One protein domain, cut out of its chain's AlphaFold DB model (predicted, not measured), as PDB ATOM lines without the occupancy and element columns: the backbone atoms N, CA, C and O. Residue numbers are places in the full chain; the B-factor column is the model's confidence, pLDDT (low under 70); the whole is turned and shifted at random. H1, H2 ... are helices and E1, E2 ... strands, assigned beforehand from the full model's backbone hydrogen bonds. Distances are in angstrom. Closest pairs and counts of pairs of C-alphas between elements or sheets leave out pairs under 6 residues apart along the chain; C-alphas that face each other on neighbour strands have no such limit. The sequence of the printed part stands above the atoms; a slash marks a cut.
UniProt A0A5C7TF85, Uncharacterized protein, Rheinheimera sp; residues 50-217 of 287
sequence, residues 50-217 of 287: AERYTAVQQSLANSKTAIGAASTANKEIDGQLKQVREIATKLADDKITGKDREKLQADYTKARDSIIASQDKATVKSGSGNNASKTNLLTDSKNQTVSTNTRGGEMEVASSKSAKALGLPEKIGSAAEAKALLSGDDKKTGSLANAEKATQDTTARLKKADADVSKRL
ATOM      1  N   ALA A  50      24.393 256.351  37.954       60.06
ATOM      2  CA  ALA A  50      23.366 256.399  38.994       60.06
ATOM      3  C   ALA A  50      21.999 255.856  38.524       60.06
ATOM      4  O   ALA A  50      21.362 255.079  39.242       60.06
ATOM      5  N   GLU A  51      21.562 256.196  37.308       63.84
ATOM      6  CA  GLU A  51      20.340 255.643  36.700       63.84
ATOM      7  C   GLU A  51      20.459 254.131  36.473       63.84
ATOM      8  O   GLU A  51      19.524 253.381  36.768       63.84
ATOM      9  N   ARG A  52      21.631 253.661  36.025       64.25
ATOM     10  CA  ARG A  52      21.915 252.230  35.830       64.25
ATOM     11  C   ARG A  52      21.859 251.467  37.158       64.25
ATOM     12  O   ARG A  52      21.183 250.442  37.241       64.25
ATOM     13  N   TYR A  53      22.484 251.977  38.222       64.56
ATOM     14  CA  TYR A  53      22.421 251.345  39.548       64.56
ATOM     15  C   TYR A  53      21.017 251.375  40.168       64.56
ATOM     16  O   TYR A  53      20.646 250.449  40.892       64.56
ATOM     17  N   THR A  54      20.219 252.405  39.883       68.31
ATOM     18  CA  THR A  54      18.820 252.482  40.334       68.31
ATOM     19  C   THR A  54      17.960 251.427  39.637       68.31
ATOM     20  O   THR A  54      17.211 250.706  40.297       68.31
ATOM     21  N   ALA A  55      18.132 251.244  38.324       66.06
ATOM     22  CA  ALA A  55      17.451 250.188  37.575       66.06
ATOM     23  C   ALA A  55      17.826 248.779  38.077       66.06
ATOM     24  O   ALA A  55      16.963 247.908  38.196       66.06
ATOM     25  N   VAL A  56      19.098 248.561  38.432       67.25
ATOM     26  CA  VAL A  56      19.572 247.296  39.018       67.25
ATOM     27  C   VAL A  56      18.956 247.052  40.396       67.25
ATOM     28  O   VAL A  56      18.478 245.949  40.654       67.25
ATOM     29  N   GLN A  57      18.898 248.065  41.264       71.06
ATOM     30  CA  GLN A  57      18.239 247.943  42.571       71.06
ATOM     31  C   GLN A  57      16.754 247.603  42.431       71.06
ATOM     32  O   GLN A  57      16.282 246.687  43.101       71.06
ATOM     33  N   GLN A  58      16.037 248.274  41.524       73.19
ATOM     34  CA  GLN A  58      14.627 247.980  41.273       73.19
ATOM     35  C   GLN A  58      14.431 246.548  40.758       73.19
ATOM     36  O   GLN A  58      13.539 245.835  41.214       73.19
ATOM     37  N   SER A  59      15.292 246.097  39.844       65.12
ATOM     38  CA  SER A  59      15.275 244.721  39.343       65.12
ATOM     39  C   SER A  59      15.508 243.696  40.458       65.12
ATOM     40  O   SER A  59      14.788 242.702  40.549       65.12
ATOM     41  N   LEU A  60      16.495 243.926  41.327       69.50
ATOM     42  CA  LEU A  60      16.802 243.031  42.446       69.50
ATOM     43  C   LEU A  60      15.683 243.030  43.497       69.50
ATOM     44  O   LEU A  60      15.353 241.974  44.035       69.50
ATOM     45  N   ALA A  61      15.052 244.179  43.750       72.50
ATOM     46  CA  ALA A  61      13.888 244.277  44.627       72.50
ATOM     47  C   ALA A  61      12.702 243.467  44.074       72.50
ATOM     48  O   ALA A  61      12.102 242.680  44.804       72.50
ATOM     49  N   ASN A  62      12.423 243.575  42.772       71.38
ATOM     50  CA  ASN A  62      11.388 242.775  42.109       71.38
ATOM     51  C   ASN A  62      11.698 241.271  42.191       71.38
ATOM     52  O   ASN A  62      10.815 240.471  42.496       71.38
ATOM     53  N   SER A  63      12.963 240.891  41.979       67.88
ATOM     54  CA  SER A  63      13.423 239.505  42.122       67.88
ATOM     55  C   SER A  63      13.207 238.976  43.541       67.88
ATOM     56  O   SER A  63      12.732 237.855  43.714       67.88
ATOM     57  N   LYS A  64      13.489 239.789  44.564       76.25
ATOM     58  CA  LYS A  64      13.261 239.428  45.968       76.25
ATOM     59  C   LYS A  64      11.778 239.210  46.269       76.25
ATOM     60  O   LYS A  64      11.424 238.204  46.879       76.25
ATOM     61  N   THR A  65      10.905 240.096  45.790       77.44
ATOM     62  CA  THR A  65       9.447 239.933  45.916       77.44
ATOM     63  C   THR A  65       8.966 238.644  45.247       77.44
ATOM     64  O   THR A  65       8.194 237.894  45.843       77.44
ATOM     65  N   ALA A  66       9.466 238.338  44.047       72.94
ATOM     66  CA  ALA A  66       9.110 237.121  43.325       72.94
ATOM     67  C   ALA A  66       9.583 235.843  44.044       72.94
ATOM     68  O   ALA A  66       8.822 234.882  44.157       72.94
ATOM     69  N   ILE A  67      10.803 235.840  44.596       74.81
ATOM     70  CA  ILE A  67      11.312 234.729  45.418       74.81
ATOM     71  C   ILE A  67      10.468 234.564  46.688       74.81
ATOM     72  O   ILE A  67      10.143 233.437  47.060       74.81
ATOM     73  N   GLY A  68      10.066 235.665  47.329       78.38
ATOM     74  CA  GLY A  68       9.163 235.645  48.479       78.38
ATOM     75  C   GLY A  68       7.809 235.010  48.150       78.38
ATOM     76  O   GLY A  68       7.363 234.111  48.863       78.38
ATOM     77  N   ALA A  69       7.190 235.409  47.036       80.12
ATOM     78  CA  ALA A  69       5.935 234.826  46.559       80.12
ATOM     79  C   ALA A  69       6.079 233.327  46.240       80.12
ATOM     80  O   ALA A  69       5.261 232.521  46.686       80.12
ATOM     81  N   ALA A  70       7.157 232.936  45.551       77.56
ATOM     82  CA  ALA A  70       7.461 231.536  45.268       77.56
ATOM     83  C   ALA A  70       7.700 230.723  46.551       77.56
ATOM     84  O   ALA A  70       7.239 229.593  46.656       77.56
ATOM     85  N   SER A  71       8.363 231.298  47.556       82.62
ATOM     86  CA  SER A  71       8.582 230.659  48.859       82.62
ATOM     87  C   SER A  71       7.267 230.419  49.601       82.62
ATOM     88  O   SER A  71       7.041 229.326  50.121       82.62
ATOM     89  N   THR A  72       6.360 231.400  49.598       85.75
ATOM     90  CA  THR A  72       5.012 231.247  50.166       85.75
ATOM     91  C   THR A  72       4.216 230.172  49.432       85.75
ATOM     92  O   THR A  72       3.688 229.270  50.076       85.75
ATOM     93  N   ALA A  73       4.198 230.196  48.098       86.31
ATOM     94  CA  ALA A  73       3.552 229.163  47.293       86.31
ATOM     95  C   ALA A  73       4.135 227.763  47.562       86.31
ATOM     96  O   ALA A  73       3.390 226.797  47.700       86.31
ATOM     97  N   ASN A  74       5.457 227.646  47.709       87.06
ATOM     98  CA  ASN A  74       6.106 226.373  48.015       87.06
ATOM     99  C   ASN A  74       5.740 225.846  49.415       87.06
ATOM    100  O   ASN A  74       5.603 224.639  49.599       87.06
ATOM    101  N   LYS A  75       5.535 226.737  50.396       90.44
ATOM    102  CA  LYS A  75       5.013 226.371  51.725       90.44
ATOM    103  C   LYS A  75       3.554 225.924  51.672       90.44
ATOM    104  O   LYS A  75       3.198 224.971  52.358       90.44
ATOM    105  N   GLU A  76       2.716 226.591  50.873       91.25
ATOM    106  CA  GLU A  76       1.336 226.147  50.640       91.25
ATOM    107  C   GLU A  76       1.333 224.724  50.062       91.25
ATOM    108  O   GLU A  76       0.634 223.859  50.584       91.25
ATOM    109  N   ILE A  77       2.181 224.458  49.063       91.31
ATOM    110  CA  ILE A  77       2.351 223.131  48.457       91.31
ATOM    111  C   ILE A  77       2.800 222.090  49.489       91.31
ATOM    112  O   ILE A  77       2.203 221.021  49.540       91.31
ATOM    113  N   ASP A  78       3.785 222.387  50.345       92.19
ATOM    114  CA  ASP A  78       4.200 221.484  51.435       92.19
ATOM    115  C   ASP A  78       3.026 221.134  52.371       92.19
ATOM    116  O   ASP A  78       2.827 219.976  52.740       92.19
ATOM    117  N   GLY A  79       2.191 222.124  52.708       94.25
ATOM    118  CA  GLY A  79       0.965 221.909  53.477       94.25
ATOM    119  C   GLY A  79      -0.045 221.007  52.758       94.25
ATOM    120  O   GLY A  79      -0.582 220.079  53.363       94.25
ATOM    121  N   GLN A  80      -0.272 221.236  51.462       94.12
ATOM    122  CA  GLN A  80      -1.170 220.409  50.650       94.12
ATOM    123  C   GLN A  80      -0.641 218.980  50.471       94.12
ATOM    124  O   GLN A  80      -1.420 218.033  50.513       94.12
ATOM    125  N   LEU A  81       0.674 218.785  50.342       94.50
ATOM    126  CA  LEU A  81       1.281 217.452  50.267       94.50
ATOM    127  C   LEU A  81       1.076 216.655  51.559       94.50
ATOM    128  O   LEU A  81       0.793 215.459  51.497       94.50
ATOM    129  N   LYS A  82       1.112 217.307  52.729       95.38
ATOM    130  CA  LYS A  82       0.743 216.666  54.006       95.38
ATOM    131  C   LYS A  82      -0.724 216.239  54.028       95.38
ATOM    132  O   LYS A  82      -1.023 215.140  54.490       95.38
ATOM    133  N   GLN A  83      -1.629 217.058  53.486       95.56
ATOM    134  CA  GLN A  83      -3.039 216.678  53.339       95.56
ATOM    135  C   GLN A  83      -3.204 215.502  52.371       95.56
ATOM    136  O   GLN A  83      -3.905 214.545  52.689       95.56
ATOM    137  N   VAL A  84      -2.503 215.516  51.232       95.44
ATOM    138  CA  VAL A  84      -2.470 214.386  50.293       95.44
ATOM    139  C   VAL A  84      -1.980 213.114  50.987       95.44
ATOM    140  O   VAL A  84      -2.592 212.064  50.806       95.44
ATOM    141  N   ARG A  85      -0.933 213.198  51.818       95.19
ATOM    142  CA  ARG A  85      -0.438 212.071  52.622       95.19
ATOM    143  C   ARG A  85      -1.519 211.504  53.531       95.19
ATOM    144  O   ARG A  85      -1.728 210.293  53.560       95.19
ATOM    145  N   GLU A  86      -2.193 212.371  54.279       96.12
ATOM    146  CA  GLU A  86      -3.235 211.978  55.223       96.12
ATOM    147  C   GLU A  86      -4.413 211.309  54.499       96.12
ATOM    148  O   GLU A  86      -4.860 210.231  54.893       96.12
ATOM    149  N   ILE A  87      -4.871 211.909  53.398       95.94
ATOM    150  CA  ILE A  87      -5.965 211.385  52.574       95.94
ATOM    151  C   ILE A  87      -5.577 210.045  51.948       95.94
ATOM    152  O   ILE A  87      -6.344 209.088  52.033       95.94
ATOM    153  N   ALA A  88      -4.380 209.943  51.368       94.25
ATOM    154  CA  ALA A  88      -3.878 208.700  50.796       94.25
ATOM    155  C   ALA A  88      -3.743 207.604  51.864       94.25
ATOM    156  O   ALA A  88      -4.066 206.452  51.591       94.25
ATOM    157  N   THR A  89      -3.346 207.951  53.094       95.38
ATOM    158  CA  THR A  89      -3.262 206.995  54.215       95.38
ATOM    159  C   THR A  89      -4.636 206.435  54.565       95.38
ATOM    160  O   THR A  89      -4.771 205.230  54.748       95.38
ATOM    161  N   LYS A  90      -5.672 207.281  54.583       95.44
ATOM    162  CA  LYS A  90      -7.059 206.836  54.785       95.44
ATOM    163  C   LYS A  90      -7.561 205.997  53.601       95.44
ATOM    164  O   LYS A  90      -8.130 204.936  53.806       95.44
ATOM    165  N   LEU A  91      -7.305 206.422  52.360       93.94
ATOM    166  CA  LEU A  91      -7.718 205.693  51.148       93.94
ATOM    167  C   LEU A  91      -7.022 204.338  50.964       93.94
ATOM    168  O   LEU A  91      -7.556 203.488  50.244       93.94
ATOM    169  N   ALA A  92      -5.850 204.157  51.578       94.06
ATOM    170  CA  ALA A  92      -5.103 202.905  51.624       94.06
ATOM    171  C   ALA A  92      -5.715 201.868  52.579       94.06
ATOM    172  O   ALA A  92      -5.345 200.697  52.494       94.06
ATOM    173  N   ASP A  93      -6.635 202.267  53.463       93.50
ATOM    174  CA  ASP A  93      -7.411 201.323  54.260       93.50
ATOM    175  C   ASP A  93      -8.485 200.663  53.384       93.50
ATOM    176  O   ASP A  93      -9.413 201.311  52.894       93.50
ATOM    177  N   ASP A  94      -8.358 199.349  53.199       90.44
ATOM    178  CA  ASP A  94      -9.286 198.531  52.417       90.44
ATOM    179  C   ASP A  94     -10.696 198.478  53.048       90.44
ATOM    180  O   ASP A  94     -11.661 198.102  52.383       90.44
ATOM    181  N   LYS A  95     -10.842 198.886  54.319       91.12
ATOM    182  CA  LYS A  95     -12.133 198.961  55.022       91.12
ATOM    183  C   LYS A  95     -12.952 200.199  54.650       91.12
ATOM    184  O   LYS A  95     -14.168 200.195  54.851       91.12
ATOM    185  N   ILE A  96     -12.326 201.249  54.110       89.88
ATOM    186  CA  ILE A  96     -13.036 202.459  53.679       89.88
ATOM    187  C   ILE A  96     -13.726 202.208  52.335       89.88
ATOM    188  O   ILE A  96     -13.083 202.008  51.299       89.88
ATOM    189  N   THR A  97     -15.058 202.277  52.345       89.25
ATOM    190  CA  THR A  97     -15.923 202.002  51.190       89.25
ATOM    191  C   THR A  97     -17.061 203.025  51.079       89.25
ATOM    192  O   THR A  97     -17.249 203.872  51.953       89.25
ATOM    193  N   GLY A  98     -17.810 202.977  49.973       90.56
ATOM    194  CA  GLY A  98     -18.994 203.813  49.763       90.56
ATOM    195  C   GLY A  98     -18.708 205.319  49.823       90.56
ATOM    196  O   GLY A  98     -17.699 205.795  49.303       90.56
ATOM    197  N   LYS A  99     -19.602 206.068  50.480       92.38
ATOM    198  CA  LYS A  99     -19.574 207.542  50.520       92.38
ATOM    199  C   LYS A  99     -18.307 208.123  51.155       92.38
ATOM    200  O   LYS A  99     -17.838 209.170  50.716       92.38
ATOM    201  N   ASP A 100     -17.735 207.459  52.159       93.00
ATOM    202  CA  ASP A 100     -16.512 207.942  52.816       93.00
ATOM    203  C   ASP A 100     -15.308 207.863  51.875       93.00
ATOM    204  O   ASP A 100     -14.475 208.773  51.835       93.00
ATOM    205  N   ARG A 101     -15.255 206.808  51.052       93.12
ATOM    206  CA  ARG A 101     -14.239 206.663  50.008       93.12
ATOM    207  C   ARG A 101     -14.371 207.758  48.953       93.12
ATOM    208  O   ARG A 101     -13.374 208.389  48.611       93.12
ATOM    209  N   GLU A 102     -15.588 208.005  48.475       93.94
ATOM    210  CA  GLU A 102     -15.873 209.061  47.494       93.94
ATOM    211  C   GLU A 102     -15.488 210.448  48.025       93.94
ATOM    212  O   GLU A 102     -14.849 211.231  47.320       93.94
ATOM    213  N   LYS A 103     -15.803 210.737  49.295       95.19
ATOM    214  CA  LYS A 103     -15.424 211.997  49.944       95.19
ATOM    215  C   LYS A 103     -13.907 212.178  49.987       95.19
ATOM    216  O   LYS A 103     -13.415 213.231  49.596       95.19
ATOM    217  N   LEU A 104     -13.159 211.152  50.391       95.62
ATOM    218  CA  LEU A 104     -11.694 211.210  50.421       95.62
ATOM    219  C   LEU A 104     -11.081 211.363  49.019       95.62
ATOM    220  O   LEU A 104     -10.085 212.063  48.858       95.62
ATOM    221  N   GLN A 105     -11.675 210.760  47.987       94.00
ATOM    222  CA  GLN A 105     -11.248 210.961  46.594       94.00
ATOM    223  C   GLN A 105     -11.497 212.400  46.110       94.00
ATOM    224  O   GLN A 105     -10.662 212.974  45.401       94.00
ATOM    225  N   ALA A 106     -12.620 213.002  46.508       94.75
ATOM    226  CA  ALA A 106     -12.911 214.406  46.228       94.75
ATOM    227  C   ALA A 106     -11.948 215.341  46.977       94.75
ATOM    228  O   ALA A 106     -11.384 216.253  46.367       94.75
ATOM    229  N   ASP A 107     -11.689 215.072  48.260       95.50
ATOM    230  CA  ASP A 107     -10.725 215.820  49.071       95.50
ATOM    231  C   ASP A 107      -9.309 215.726  48.474       95.50
ATOM    232  O   ASP A 107      -8.609 216.736  48.389       95.50
ATOM    233  N   TYR A 108      -8.906 214.551  47.974       95.12
ATOM    234  CA  TYR A 108      -7.642 214.372  47.252       95.12
ATOM    235  C   TYR A 108      -7.566 215.263  46.009       95.12
ATOM    236  O   TYR A 108      -6.580 215.972  45.807       95.12
ATOM    237  N   THR A 109      -8.620 215.253  45.189       93.12
ATOM    238  CA  THR A 109      -8.691 216.062  43.963       93.12
ATOM    239  C   THR A 109      -8.591 217.550  44.298       93.12
ATOM    240  O   THR A 109      -7.820 218.274  43.674       93.12
ATOM    241  N   LYS A 110      -9.273 217.998  45.356       94.06
ATOM    242  CA  LYS A 110      -9.209 219.382  45.835       94.06
ATOM    243  C   LYS A 110      -7.816 219.770  46.336       94.06
ATOM    244  O   LYS A 110      -7.353 220.875  46.043       94.06
ATOM    245  N   ALA A 111      -7.135 218.888  47.068       93.81
ATOM    246  CA  ALA A 111      -5.759 219.124  47.507       93.81
ATOM    247  C   ALA A 111      -4.806 219.214  46.302       93.81
ATOM    248  O   ALA A 111      -3.984 220.126  46.219       93.81
ATOM    249  N   ARG A 112      -4.978 218.333  45.307       91.50
ATOM    250  CA  ARG A 112      -4.236 218.363  44.039       91.50
ATOM    251  C   ARG A 112      -4.460 219.667  43.268       91.50
ATOM    252  O   ARG A 112      -3.496 220.285  42.821       91.50
ATOM    253  N   ASP A 113      -5.704 220.110  43.140       90.38
ATOM    254  CA  ASP A 113      -6.048 221.374  42.482       90.38
ATOM    255  C   ASP A 113      -5.495 222.581  43.246       90.38
ATOM    256  O   ASP A 113      -5.022 223.538  42.634       90.38
ATOM    257  N   SER A 114      -5.456 222.514  44.578       91.06
ATOM    258  CA  SER A 114      -4.822 223.548  45.403       91.06
ATOM    259  C   SER A 114      -3.309 223.605  45.175       91.06
ATOM    260  O   SER A 114      -2.759 224.697  45.064       91.06
ATOM    261  N   ILE A 115      -2.637 222.456  45.013       90.25
ATOM    262  CA  ILE A 115      -1.218 222.410  44.614       90.25
ATOM    263  C   ILE A 115      -1.030 223.097  43.261       90.25
ATOM    264  O   ILE A 115      -0.122 223.911  43.123       90.25
ATOM    265  N   ILE A 116      -1.886 222.806  42.277       86.38
ATOM    266  CA  ILE A 116      -1.821 223.434  40.948       86.38
ATOM    267  C   ILE A 116      -1.995 224.951  41.067       86.38
ATOM    268  O   ILE A 116      -1.185 225.703  40.530       86.38
ATOM    269  N   ALA A 117      -2.992 225.407  41.827       85.31
ATOM    270  CA  ALA A 117      -3.228 226.829  42.047       85.31
ATOM    271  C   ALA A 117      -2.026 227.519  42.718       85.31
ATOM    272  O   ALA A 117      -1.627 228.610  42.307       85.31
ATOM    273  N   SER A 118      -1.403 226.888  43.719       85.38
ATOM    274  CA  SER A 118      -0.178 227.406  44.340       85.38
ATOM    275  C   SER A 118       1.011 227.385  43.373       85.38
ATOM    276  O   SER A 118       1.784 228.342  43.350       85.38
ATOM    277  N   GLN A 119       1.147 226.357  42.528       80.69
ATOM    278  CA  GLN A 119       2.164 226.333  41.473       80.69
ATOM    279  C   GLN A 119       1.984 227.508  40.510       80.69
ATOM    280  O   GLN A 119       2.972 228.150  40.154       80.69
ATOM    281  N   ASP A 120       0.748 227.825  40.127       76.06
ATOM    282  CA  ASP A 120       0.469 228.934  39.224       76.06
ATOM    283  C   ASP A 120       0.927 230.264  39.837       76.06
ATOM    284  O   ASP A 120       1.703 230.965  39.186       76.06
ATOM    285  N   LYS A 121       0.593 230.554  41.108       72.81
ATOM    286  CA  LYS A 121       1.003 231.783  41.834       72.81
ATOM    287  C   LYS A 121       2.512 232.072  41.811       72.81
ATOM    288  O   LYS A 121       2.908 233.226  41.936       72.81
ATOM    289  N   ALA A 122       3.358 231.052  41.672       68.81
ATOM    290  CA  ALA A 122       4.816 231.194  41.653       68.81
ATOM    291  C   ALA A 122       5.405 231.474  40.252       68.81
ATOM    292  O   ALA A 122       6.623 231.397  40.050       68.81
ATOM    293  N   THR A 123       4.553 231.777  39.270       65.81
ATOM    294  CA  THR A 123       4.962 232.072  37.895       65.81
ATOM    295  C   THR A 123       5.282 233.549  37.705       65.81
ATOM    296  O   THR A 123       4.440 234.416  37.918       65.81
ATOM    297  N   VAL A 124       6.492 233.828  37.223       63.53
ATOM    298  CA  VAL A 124       6.949 235.169  36.857       63.53
ATOM    299  C   VAL A 124       6.887 235.331  35.344       63.53
ATOM    300  O   VAL A 124       7.387 234.496  34.587       63.53
ATOM    301  N   LYS A 125       6.296 236.435  34.891       60.72
ATOM    302  CA  LYS A 125       6.276 236.844  33.485       60.72
ATOM    303  C   LYS A 125       7.473 237.758  33.220       60.72
ATOM    304  O   LYS A 125       7.619 238.799  33.852       60.72
ATOM    305  N   SER A 126       8.342 237.368  32.295       55.75
ATOM    306  CA  SER A 126       9.502 238.151  31.860       55.75
ATOM    307  C   SER A 126       9.315 238.614  30.411       55.75
ATOM    308  O   SER A 126       9.087 237.810  29.513       55.75
ATOM    309  N   GLY A 127       9.380 239.926  30.168       53.75
ATOM    310  CA  GLY A 127       9.162 240.518  28.840       53.75
ATOM    311  C   GLY A 127       7.889 241.361  28.752       53.75
ATOM    312  O   GLY A 127       7.084 241.392  29.677       53.75
ATOM    313  N   SER A 128       7.731 242.086  27.645       45.78
ATOM    314  CA  SER A 128       6.599 242.987  27.402       45.78
ATOM    315  C   SER A 128       5.803 242.519  26.181       45.78
ATOM    316  O   SER A 128       6.387 242.065  25.197       45.78
ATOM    317  N   GLY A 129       4.473 242.616  26.253       55.25
ATOM    318  CA  GLY A 129       3.556 242.205  25.185       55.25
ATOM    319  C   GLY A 129       3.365 240.687  25.060       55.25
ATOM    320  O   GLY A 129       3.640 239.921  25.985       55.25
ATOM    321  N   ASN A 130       2.895 240.250  23.888       55.72
ATOM    322  CA  ASN A 130       2.529 238.854  23.599       55.72
ATOM    323  C   ASN A 130       3.716 237.868  23.577       55.72
ATOM    324  O   ASN A 130       3.498 236.663  23.522       55.72
ATOM    325  N   ASN A 131       4.957 238.363  23.667       53.38
ATOM    326  CA  ASN A 131       6.189 237.562  23.665       53.38
ATOM    327  C   ASN A 131       6.805 237.388  25.066       53.38
ATOM    328  O   ASN A 131       7.985 237.056  25.194       53.38
ATOM    329  N   ALA A 132       6.043 237.649  26.130       60.03
ATOM    330  CA  ALA A 132       6.546 237.470  27.483       60.03
ATOM    331  C   ALA A 132       6.782 235.981  27.803       60.03
ATOM    332  O   ALA A 132       5.863 235.161  27.758       60.03
ATOM    333  N   SER A 133       8.022 235.644  28.158       57.78
ATOM    334  CA  SER A 133       8.409 234.313  28.622       57.78
ATOM    335  C   SER A 133       7.981 234.140  30.074       57.78
ATOM    336  O   SER A 133       8.358 234.930  30.942       57.78
ATOM    337  N   LYS A 134       7.173 233.114  30.332       61.53
ATOM    338  CA  LYS A 134       6.666 232.775  31.663       61.53
ATOM    339  C   LYS A 134       7.562 231.705  32.267       61.53
ATOM    340  O   LYS A 134       7.754 230.666  31.637       61.53
ATOM    341  N   THR A 135       8.039 231.923  33.486       61.91
ATOM    342  CA  THR A 135       8.785 230.895  34.208       61.91
ATOM    343  C   THR A 135       8.258 230.725  35.616       61.91
ATOM    344  O   THR A 135       8.127 231.688  36.370       61.91
ATOM    345  N   ASN A 136       7.981 229.481  35.984       66.25
ATOM    346  CA  ASN A 136       7.646 229.122  37.346       66.25
ATOM    347  C   ASN A 136       8.923 228.947  38.171       66.25
ATOM    348  O   ASN A 136       9.752 228.076  37.899       66.25
ATOM    349  N   LEU A 137       9.072 229.782  39.199       65.44
ATOM    350  CA  LEU A 137      10.245 229.776  40.074       65.44
ATOM    351  C   LEU A 137      10.355 228.504  40.927       65.44
ATOM    352  O   LEU A 137      11.416 228.259  41.501       65.44
ATOM    353  N   LEU A 138       9.303 227.682  41.000       62.25
ATOM    354  CA  LEU A 138       9.337 226.373  41.653       62.25
ATOM    355  C   LEU A 138      10.014 225.323  40.766       62.25
ATOM    356  O   LEU A 138      10.803 224.518  41.249       62.25
ATOM    357  N   THR A 139       9.804 225.371  39.451       61.84
ATOM    358  CA  THR A 139      10.288 224.338  38.516       61.84
ATOM    359  C   THR A 139      11.530 224.748  37.721       61.84
ATOM    360  O   THR A 139      12.099 223.920  37.008       61.84
ATOM    361  N   ASP A 140      12.004 225.987  37.883       59.72
ATOM    362  CA  ASP A 140      13.229 226.508  37.263       59.72
ATOM    363  C   ASP A 140      14.507 225.880  37.850       59.72
ATOM    364  O   ASP A 140      15.254 226.490  38.616       59.72
ATOM    365  N   SER A 141      14.773 224.628  37.475       54.25
ATOM    366  CA  SER A 141      15.966 223.856  37.861       54.25
ATOM    367  C   SER A 141      17.292 224.537  37.520       54.25
ATOM    368  O   SER A 141      18.302 224.240  38.156       54.25
ATOM    369  N   LYS A 142      17.298 225.466  36.559       52.03
ATOM    370  CA  LYS A 142      18.504 226.171  36.115       52.03
ATOM    371  C   LYS A 142      18.702 227.515  36.814       52.03
ATOM    372  O   LYS A 142      19.721 228.160  36.576       52.03
ATOM    373  N   ASN A 143      17.769 227.929  37.679       50.53
ATOM    374  CA  ASN A 143      17.807 229.208  38.389       50.53
ATOM    375  C   ASN A 143      17.963 230.412  37.429       50.53
ATOM    376  O   ASN A 143      18.523 231.446  37.795       50.53
ATOM    377  N   GLN A 144      17.518 230.254  36.175       47.53
ATOM    378  CA  GLN A 144      17.778 231.190  35.080       47.53
ATOM    379  C   GLN A 144      16.878 232.432  35.134       47.53
ATOM    380  O   GLN A 144      17.199 233.444  34.515       47.53
ATOM    381  N   THR A 145      15.791 232.400  35.910       50.66
ATOM    382  CA  THR A 145      14.743 233.439  35.873       50.66
ATOM    383  C   THR A 145      14.851 234.511  36.956       50.66
ATOM    384  O   THR A 145      14.047 235.438  36.993       50.66
ATOM    385  N   VAL A 146      15.867 234.458  37.822       49.41
ATOM    386  CA  VAL A 146      16.104 235.528  38.816       49.41
ATOM    387  C   VAL A 146      16.658 236.809  38.154       49.41
ATOM    388  O   VAL A 146      16.835 237.834  38.798       49.41
ATOM    389  N   SER A 147      16.907 236.798  36.840       43.00
ATOM    390  CA  SER A 147      17.276 237.989  36.070       43.00
ATOM    391  C   SER A 147      16.021 238.695  35.538       43.00
ATOM    392  O   SER A 147      15.772 238.710  34.333       43.00
ATOM    393  N   THR A 148      15.182 239.246  36.420       42.84
ATOM    394  CA  THR A 148      13.992 239.998  35.983       42.84
ATOM    395  C   THR A 148      14.390 241.254  35.204       42.84
ATOM    396  O   THR A 148      15.301 241.976  35.584       42.84
ATOM    397  N   ASN A 149      13.704 241.515  34.094       39.97
ATOM    398  CA  ASN A 149      13.904 242.691  33.250       39.97
ATOM    399  C   ASN A 149      13.585 243.986  34.033       39.97
ATOM    400  O   ASN A 149      12.605 244.046  34.771       39.97
ATOM    401  N   THR A 150      14.384 245.034  33.831       40.16
ATOM    402  CA  THR A 150      14.344 246.367  34.469       40.16
ATOM    403  C   THR A 150      13.047 247.176  34.278       40.16
ATOM    404  O   THR A 150      12.995 248.345  34.647       40.16
ATOM    405  N   ARG A 151      11.989 246.606  33.690       36.06
ATOM    406  CA  ARG A 151      10.695 247.272  33.476       36.06
ATOM    407  C   ARG A 151       9.617 246.502  34.221       36.06
ATOM    408  O   ARG A 151       9.177 245.465  33.734       36.06
ATOM    409  N   GLY A 152       9.238 247.004  35.395       39.59
ATOM    410  CA  GLY A 152       8.203 246.456  36.277       39.59
ATOM    411  C   GLY A 152       6.811 246.426  35.643       39.59
ATOM    412  O   GLY A 152       5.947 247.211  36.015       39.59
ATOM    413  N   GLY A 153       6.610 245.541  34.670       32.50
ATOM    414  CA  GLY A 153       5.308 245.234  34.093       32.50
ATOM    415  C   GLY A 153       4.515 244.287  34.989       32.50
ATOM    416  O   GLY A 153       5.091 243.432  35.664       32.50
ATOM    417  N   GLU A 154       3.196 244.466  34.979       35.47
ATOM    418  CA  GLU A 154       2.235 243.711  35.777       35.47
ATOM    419  C   GLU A 154       2.394 242.191  35.647       35.47
ATOM    420  O   GLU A 154       2.642 241.614  34.582       35.47
ATOM    421  N   MET A 155       2.252 241.560  36.807       41.12
ATOM    422  CA  MET A 155       2.525 240.161  37.080       41.12
ATOM    423  C   MET A 155       1.291 239.334  36.729       41.12
ATOM    424  O   MET A 155       0.396 239.142  37.545       41.12
ATOM    425  N   GLU A 156       1.224 238.874  35.484       32.72
ATOM    426  CA  GLU A 156       0.130 238.022  35.030       32.72
ATOM    427  C   GLU A 156       0.525 236.540  35.129       32.72
ATOM    428  O   GLU A 156       1.469 236.066  34.485       32.72
ATOM    429  N   VAL A 157      -0.215 235.838  35.983       38.09
ATOM    430  CA  VAL A 157       0.017 234.473  36.456       38.09
ATOM    431  C   VAL A 157      -0.513 233.475  35.430       38.09
ATOM    432  O   VAL A 157      -1.713 233.425  35.181       38.09
ATOM    433  N   ALA A 158       0.355 232.671  34.815       31.88
ATOM    434  CA  ALA A 158      -0.112 231.611  33.922       31.88
ATOM    435  C   ALA A 158       0.876 230.442  33.802       31.88
ATOM    436  O   ALA A 158       1.955 230.578  33.228       31.88
ATOM    437  N   SER A 159       0.416 229.299  34.310       32.62
ATOM    438  CA  SER A 159       0.930 227.930  34.239       32.62
ATOM    439  C   SER A 159       2.020 227.652  33.191       32.62
ATOM    440  O   SER A 159       1.748 227.523  31.994       32.62
ATOM    441  N   SER A 160       3.273 227.484  33.632       34.91
ATOM    442  CA  SER A 160       4.293 226.806  32.824       34.91
ATOM    443  C   SER A 160       4.128 225.291  32.969       34.91
ATOM    444  O   SER A 160       4.174 224.763  34.077       34.91
ATOM    445  N   LYS A 161       3.987 224.601  31.834       37.44
ATOM    446  CA  LYS A 161       3.667 223.171  31.617       37.44
ATOM    447  C   LYS A 161       4.517 222.110  32.359       37.44
ATOM    448  O   LYS A 161       4.329 220.919  32.126       37.44
ATOM    449  N   SER A 162       5.464 222.487  33.209       41.34
ATOM    450  CA  SER A 162       6.330 221.562  33.947       41.34
ATOM    451  C   SER A 162       5.600 220.965  35.158       41.34
ATOM    452  O   SER A 162       5.401 221.653  36.154       41.34
ATOM    453  N   ALA A 163       5.228 219.685  35.038       53.34
ATOM    454  CA  ALA A 163       4.707 218.799  36.087       53.34
ATOM    455  C   ALA A 163       3.544 219.383  36.916       53.34
ATOM    456  O   ALA A 163       3.679 219.673  38.109       53.34
ATOM    457  N   LYS A 164       2.380 219.529  36.269       65.94
ATOM    458  CA  LYS A 164       1.101 219.845  36.923       65.94
ATOM    459  C   LYS A 164       0.915 218.953  38.161       65.94
ATOM    460  O   LYS A 164       1.088 217.738  38.067       65.94
ATOM    461  N   ALA A 165       0.614 219.560  39.307       71.44
ATOM    462  CA  ALA A 165       0.460 218.880  40.593       71.44
ATOM    463  C   ALA A 165       1.665 218.022  41.029       71.44
ATOM    464  O   ALA A 165       1.480 216.984  41.657       71.44
ATOM    465  N   LEU A 166       2.894 218.407  40.666       79.44
ATOM    466  CA  LEU A 166       4.127 217.675  41.005       79.44
ATOM    467  C   LEU A 166       4.152 216.222  40.491       79.44
ATOM    468  O   LEU A 166       4.840 215.367  41.042       79.44
ATOM    469  N   GLY A 167       3.391 215.931  39.430       80.75
ATOM    470  CA  GLY A 167       3.278 214.585  38.868       80.75
ATOM    471  C   GLY A 167       2.366 213.644  39.656       80.75
ATOM    472  O   GLY A 167       2.278 212.475  39.291       80.75
ATOM    473  N   LEU A 168       1.677 214.130  40.697       88.25
ATOM    474  CA  LEU A 168       0.713 213.335  41.457       88.25
ATOM    475  C   LEU A 168      -0.411 212.802  40.541       88.25
ATOM    476  O   LEU A 168      -0.870 213.537  39.651       88.25
ATOM    477  N   PRO A 169      -0.889 211.560  40.775       88.19
ATOM    478  CA  PRO A 169      -2.014 210.973  40.053       88.19
ATOM    479  C   PRO A 169      -3.232 211.897  40.020       88.19
ATOM    480  O   PRO A 169      -3.466 212.689  40.924       88.19
ATOM    481  N   GLU A 170      -4.046 211.815  38.972       88.56
ATOM    482  CA  GLU A 170      -5.254 212.652  38.910       88.56
ATOM    483  C   GLU A 170      -6.344 212.159  39.860       88.56
ATOM    484  O   GLU A 170      -7.147 212.949  40.349       88.56
ATOM    485  N   LYS A 171      -6.368 210.848  40.112       89.06
ATOM    486  CA  LYS A 171      -7.344 210.157  40.952       89.06
ATOM    487  C   LYS A 171      -6.670 208.998  41.682       89.06
ATOM    488  O   LYS A 171      -5.664 208.472  41.214       89.06
ATOM    489  N   ILE A 172      -7.275 208.594  42.796       89.12
ATOM    490  CA  ILE A 172      -6.938 207.375  43.540       89.12
ATOM    491  C   ILE A 172      -8.197 206.505  43.572       89.12
ATOM    492  O   ILE A 172      -9.067 206.674  44.429       89.12
ATOM    493  N   GLY A 173      -8.334 205.599  42.609       86.06
ATOM    494  CA  GLY A 173      -9.487 204.709  42.480       86.06
ATOM    495  C   GLY A 173      -9.488 203.603  43.533       86.06
ATOM    496  O   GLY A 173     -10.525 203.286  44.118       86.06
ATOM    497  N   SER A 174      -8.311 203.073  43.861       89.56
ATOM    498  CA  SER A 174      -8.158 201.880  44.701       89.56
ATOM    499  C   SER A 174      -7.223 202.091  45.896       89.56
ATOM    500  O   SER A 174      -6.413 203.017  45.938       89.56
ATOM    501  N   ALA A 175      -7.354 201.240  46.917       90.75
ATOM    502  CA  ALA A 175      -6.449 201.250  48.066       90.75
ATOM    503  C   ALA A 175      -5.026 200.834  47.662       90.75
ATOM    504  O   ALA A 175      -4.052 201.340  48.214       90.75
ATOM    505  N   ALA A 176      -4.892 199.987  46.637       90.69
ATOM    506  CA  ALA A 176      -3.609 199.655  46.027       90.69
ATOM    507  C   ALA A 176      -2.930 200.889  45.406       90.69
ATOM    508  O   ALA A 176      -1.741 201.106  45.632       90.69
ATOM    509  N   GLU A 177      -3.675 201.738  44.690       90.00
ATOM    510  CA  GLU A 177      -3.156 203.012  44.169       90.00
ATOM    511  C   GLU A 177      -2.757 203.975  45.290       90.00
ATOM    512  O   GLU A 177      -1.715 204.620  45.198       90.00
ATOM    513  N   ALA A 178      -3.533 204.035  46.376       91.56
ATOM    514  CA  ALA A 178      -3.198 204.849  47.542       91.56
ATOM    515  C   ALA A 178      -1.893 204.375  48.211       91.56
ATOM    516  O   ALA A 178      -1.009 205.181  48.501       91.56
ATOM    517  N   LYS A 179      -1.722 203.055  48.376       91.00
ATOM    518  CA  LYS A 179      -0.479 202.436  48.871       91.00
ATOM    519  C   LYS A 179       0.694 202.695  47.919       91.00
ATOM    520  O   LYS A 179       1.797 202.985  48.371       91.00
ATOM    521  N   ALA A 180       0.463 202.641  46.607       90.00
ATOM    522  CA  ALA A 180       1.480 202.953  45.607       90.00
ATOM    523  C   ALA A 180       1.893 204.434  45.642       90.00
ATOM    524  O   ALA A 180       3.075 204.733  45.473       90.00
ATOM    525  N   LEU A 181       0.955 205.349  45.900       91.38
ATOM    526  CA  LEU A 181       1.241 206.772  46.078       91.38
ATOM    527  C   LEU A 181       2.072 207.034  47.342       91.38
ATOM    528  O   LEU A 181       3.011 207.826  47.301       91.38
ATOM    529  N   LEU A 182       1.748 206.342  48.439       91.25
ATOM    530  CA  LEU A 182       2.470 206.399  49.715       91.25
ATOM    531  C   LEU A 182       3.799 205.643  49.714       91.25
ATOM    532  O   LEU A 182       4.516 205.677  50.716       91.25
ATOM    533  N   SER A 183       4.131 204.938  48.629       85.50
ATOM    534  CA  SER A 183       5.419 204.262  48.534       85.50
ATOM    535  C   SER A 183       6.551 205.279  48.709       85.50
ATOM    536  O   SER A 183       6.540 206.360  48.116       85.50
ATOM    537  N   GLY A 184       7.533 204.936  49.543       79.38
ATOM    538  CA  GLY A 184       8.671 205.804  49.863       79.38
ATOM    539  C   GLY A 184       9.690 205.963  48.730       79.38
ATOM    540  O   GLY A 184      10.810 206.386  48.989       79.38
ATOM    541  N   ASP A 185       9.339 205.585  47.498       84.44
ATOM    542  CA  ASP A 185      10.233 205.670  46.347       84.44
ATOM    543  C   ASP A 185      10.252 207.102  45.804       84.44
ATOM    544  O   ASP A 185       9.383 207.520  45.036       84.44
ATOM    545  N   ASP A 186      11.262 207.863  46.210       80.19
ATOM    546  CA  ASP A 186      11.489 209.246  45.798       80.19
ATOM    547  C   ASP A 186      11.982 209.391  44.347       80.19
ATOM    548  O   ASP A 186      12.069 210.513  43.843       80.19
ATOM    549  N   LYS A 187      12.287 208.285  43.655       81.31
ATOM    550  CA  LYS A 187      12.665 208.267  42.232       81.31
ATOM    551  C   LYS A 187      11.472 208.001  41.325       81.31
ATOM    552  O   LYS A 187      11.519 208.335  40.140       81.31
ATOM    553  N   LYS A 188      10.399 207.424  41.863       81.50
ATOM    554  CA  LYS A 188       9.174 207.160  41.115       81.50
ATOM    555  C   LYS A 188       8.397 208.454  40.890       81.50
ATOM    556  O   LYS A 188       7.829 209.028  41.813       81.50
ATOM    557  N   THR A 189       8.326 208.901  39.639       76.94
ATOM    558  CA  THR A 189       7.473 210.034  39.263       76.94
ATOM    559  C   THR A 189       6.020 209.753  39.648       76.94
ATOM    560  O   THR A 189       5.491 208.678  39.367       76.94
ATOM    561  N   GLY A 190       5.389 210.725  40.305       76.56
ATOM    562  CA  GLY A 190       4.025 210.600  40.814       76.56
ATOM    563  C   GLY A 190       3.888 209.830  42.122       76.56
ATOM    564  O   GLY A 190       2.763 209.608  42.566       76.56
ATOM    565  N   SER A 191       4.993 209.458  42.776       87.81
ATOM    566  CA  SER A 191       4.961 209.126  44.199       87.81
ATOM    567  C   SER A 191       4.878 210.396  45.046       87.81
ATOM    568  O   SER A 191       5.339 211.475  44.653       87.81
ATOM    569  N   LEU A 192       4.315 210.262  46.245       91.19
ATOM    570  CA  LEU A 192       4.267 211.362  47.195       91.19
ATOM    571  C   LEU A 192       5.671 211.741  47.688       91.19
ATOM    572  O   LEU A 192       5.972 212.924  47.819       91.19
ATOM    573  N   ALA A 193       6.548 210.750  47.883       89.88
ATOM    574  CA  ALA A 193       7.929 210.968  48.307       89.88
ATOM    575  C   ALA A 193       8.730 211.798  47.287       89.88
ATOM    576  O   ALA A 193       9.496 212.681  47.673       89.88
ATOM    577  N   ASN A 194       8.527 211.567  45.984       88.62
ATOM    578  CA  ASN A 194       9.156 212.364  44.931       88.62
ATOM    579  C   ASN A 194       8.660 213.819  44.956       88.62
ATOM    580  O   ASN A 194       9.472 214.743  44.888       88.62
ATOM    581  N   ALA A 195       7.347 214.022  45.102       88.50
ATOM    582  CA  ALA A 195       6.747 215.351  45.184       88.50
ATOM    583  C   ALA A 195       7.248 216.132  46.414       88.50
ATOM    584  O   ALA A 195       7.674 217.278  46.284       88.50
ATOM    585  N   GLU A 196       7.275 215.498  47.588       90.56
ATOM    586  CA  GLU A 196       7.794 216.095  48.824       90.56
ATOM    587  C   GLU A 196       9.278 216.451  48.711       90.56
ATOM    588  O   GLU A 196       9.674 217.559  49.073       90.56
ATOM    589  N   LYS A 197      10.097 215.554  48.151       89.06
ATOM    590  CA  LYS A 197      11.516 215.827  47.904       89.06
ATOM    591  C   LYS A 197      11.703 217.010  46.959       89.06
ATOM    592  O   LYS A 197      12.471 217.916  47.268       89.06
ATOM    593  N   ALA A 198      10.959 217.060  45.854       84.44
ATOM    594  CA  ALA A 198      11.009 218.183  44.921       84.44
ATOM    595  C   ALA A 198      10.626 219.514  45.598       84.44
ATOM    596  O   ALA A 198      11.272 220.541  45.367       84.44
ATOM    597  N   THR A 199       9.621 219.509  46.479       87.94
ATOM    598  CA  THR A 199       9.223 220.680  47.279       87.94
ATOM    599  C   THR A 199      10.299 221.083  48.295       87.94
ATOM    600  O   THR A 199      10.564 222.279  48.478       87.94
ATOM    601  N   GLN A 200      10.976 220.126  48.930       87.50
ATOM    602  CA  GLN A 200      12.091 220.393  49.848       87.50
ATOM    603  C   GLN A 200      13.318 220.956  49.119       87.50
ATOM    604  O   GLN A 200      13.853 221.991  49.529       87.50
ATOM    605  N   ASP A 201      13.711 220.355  47.996       82.75
ATOM    606  CA  ASP A 201      14.808 220.832  47.149       82.75
ATOM    607  C   ASP A 201      14.531 222.258  46.647       82.75
ATOM    608  O   ASP A 201      15.400 223.135  46.686       82.75
ATOM    609  N   THR A 202      13.281 222.530  46.262       81.06
ATOM    610  CA  THR A 202      12.827 223.873  45.876       81.06
ATOM    611  C   THR A 202      12.938 224.859  47.039       81.06
ATOM    612  O   THR A 202      13.415 225.977  46.845       81.06
ATOM    613  N   THR A 203      12.586 224.453  48.264       84.00
ATOM    614  CA  THR A 203      12.753 225.289  49.468       84.00
ATOM    615  C   THR A 203      14.217 225.678  49.669       84.00
ATOM    616  O   THR A 203      14.525 226.855  49.876       84.00
ATOM    617  N   ALA A 204      15.131 224.709  49.578       80.94
ATOM    618  CA  ALA A 204      16.562 224.955  49.723       80.94
ATOM    619  C   ALA A 204      17.085 225.904  48.631       80.94
ATOM    620  O   ALA A 204      17.825 226.849  48.929       80.94
ATOM    621  N   ARG A 205      16.648 225.710  47.379       79.06
ATOM    622  CA  ARG A 205      17.019 226.580  46.256       79.06
ATOM    623  C   ARG A 205      16.510 228.008  46.439       79.06
ATOM    624  O   ARG A 205      17.294 228.942  46.291       79.06
ATOM    625  N   LEU A 206      15.238 228.187  46.799       79.00
ATOM    626  CA  LEU A 206      14.642 229.509  47.020       79.00
ATOM    627  C   LEU A 206      15.316 230.244  48.181       79.00
ATOM    628  O   LEU A 206      15.603 231.431  48.059       79.00
ATOM    629  N   LYS A 207      15.659 229.541  49.268       82.56
ATOM    630  CA  LYS A 207      16.415 230.124  50.388       82.56
ATOM    631  C   LYS A 207      17.804 230.605  49.954       82.56
ATOM    632  O   LYS A 207      18.230 231.688  50.346       82.56
ATOM    633  N   LYS A 208      18.507 229.824  49.126       78.38
ATOM    634  CA  LYS A 208      19.807 230.225  48.566       78.38
ATOM    635  C   LYS A 208      19.672 231.427  47.624       78.38
ATOM    636  O   LYS A 208      20.501 232.331  47.685       78.38
ATOM    637  N   ALA A 209      18.636 231.447  46.788       72.12
ATOM    638  CA  ALA A 209      18.359 232.553  45.877       72.12
ATOM    639  C   ALA A 209      18.010 233.851  46.627       72.12
ATOM    640  O   ALA A 209      18.518 234.906  46.266       72.12
ATOM    641  N   ASP A 210      17.211 233.781  47.696       76.06
ATOM    642  CA  ASP A 210      16.877 234.943  48.532       76.06
ATOM    643  C   ASP A 210      18.123 235.555  49.194       76.06
ATOM    644  O   ASP A 210      18.312 236.776  49.176       76.06
ATOM    645  N   ALA A 211      19.015 234.705  49.716       77.62
ATOM    646  CA  ALA A 211      20.278 235.145  50.301       77.62
ATOM    647  C   ALA A 211      21.194 235.814  49.260       77.62
ATOM    648  O   ALA A 211      21.760 236.877  49.522       77.62
ATOM    649  N   ASP A 212      21.310 235.225  48.065       71.62
ATOM    650  CA  ASP A 212      22.111 235.774  46.965       71.62
ATOM    651  C   ASP A 212      21.559 237.122  46.473       71.62
ATOM    652  O   ASP A 212      22.299 238.104  46.394       71.62
ATOM    653  N   VAL A 213      20.248 237.219  46.223       71.88
ATOM    654  CA  VAL A 213      19.603 238.476  45.807       71.88
ATOM    655  C   VAL A 213      19.733 239.548  46.885       71.88
ATOM    656  O   VAL A 213      20.032 240.696  46.558       71.88
ATOM    657  N   SER A 214      19.576 239.193  48.162       76.50
ATOM    658  CA  SER A 214      19.747 240.142  49.269       76.50
ATOM    659  C   SER A 214      21.169 240.711  49.319       76.50
ATOM    660  O   SER A 214      21.329 241.929  49.401       76.50
ATOM    661  N   LYS A 215      22.197 239.865  49.165       75.19
ATOM    662  CA  LYS A 215      23.602 240.305  49.111       75.19
ATOM    663  C   LYS A 215      23.883 241.204  47.901       75.19
ATOM    664  O   LYS A 215      24.586 242.213  48.008       75.19
ATOM    665  N   ARG A 216      23.320 240.868  46.737       67.25
ATOM    666  CA  ARG A 216      23.449 241.687  45.520       67.25
ATOM    667  C   ARG A 216      22.758 243.038  45.669       67.25
ATOM    668  O   ARG A 216      23.296 244.034  45.197       67.25
ATOM    669  N   LEU A 217      21.599 243.088  46.326       73.69
ATOM    670  CA  LEU A 217      20.854 244.326  46.558       73.69
ATOM    671  C   LEU A 217      21.626 245.263  47.491       73.69
ATOM    672  O   LEU A 217      21.741 246.451  47.199       73.69
TER     673      LEU A 217
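Overview. This is residues 50 to 217 of the 287 residues of an uncharacterized protein of Rheinheimera sp (UniProt A0A5C7TF85). A long helix, H1, is the spine of a rod, with H2 folded back along it on one side and H5 alongside it on another, the three nearly aligned. A small strand hairpin, E1 and E2, sits over H1 near residues 63 to 73, and short H4 packs on residues 88 to 91 of H1. The printed part has 168 residues, mostly helix, in the order H1, H2, E1, E2, H3, H4, H5; the two strands are antiparallel. It is only just loose, close to compact, with a radius of gyration of the C-alphas of 18.7 A and spans of 69 by 30 by 20 A.

Along the chain. H1, residues 50 to 91, begins at C-alpha (23.366, 256.399, 38.994) and is 60.7 A long. H2, residues 98 to 121, is 35.3 A. E1 is residues 123 to 126 and E2 133 to 136. H3 is residues 164 to 167 and H4 175 to 181. H5, residues 192 to 217, is 36.9 A and ends at (20.854, 244.326, 46.558).

Arrangement. H1 and H2, a helical hairpin, touch at a shallow tilt of 9 degrees, opposite ways; their closest C-alphas, Ala 73 and Ser 118, are 5.1 A apart. H1 touches H5 at 18 degrees, opposite ways, closest at C-alphas Leu 60 and Leu 217, 5.9 A. H2 and H5 are apart. H3 touches H2, closest at C-alphas Ile 116 and Ala 165, 5.1 A. N 124 and O 135 of E1 and E2 are within hydrogen-bond range, 2.8 A. In H1, H2, H4 and H5 every O i to N i+4 pair is within range; H3 is too short for one.

Size, cuts and confidence. The C-alphas farthest apart, Ala 50 and Lys 95, are 69.4 A apart. The printed part has no cut. The link from E2 to H3 is long, 27 residues. Mean pLDDT of the printed part is 75.7, and 54 residues are under 70, among them residues 122 to 164.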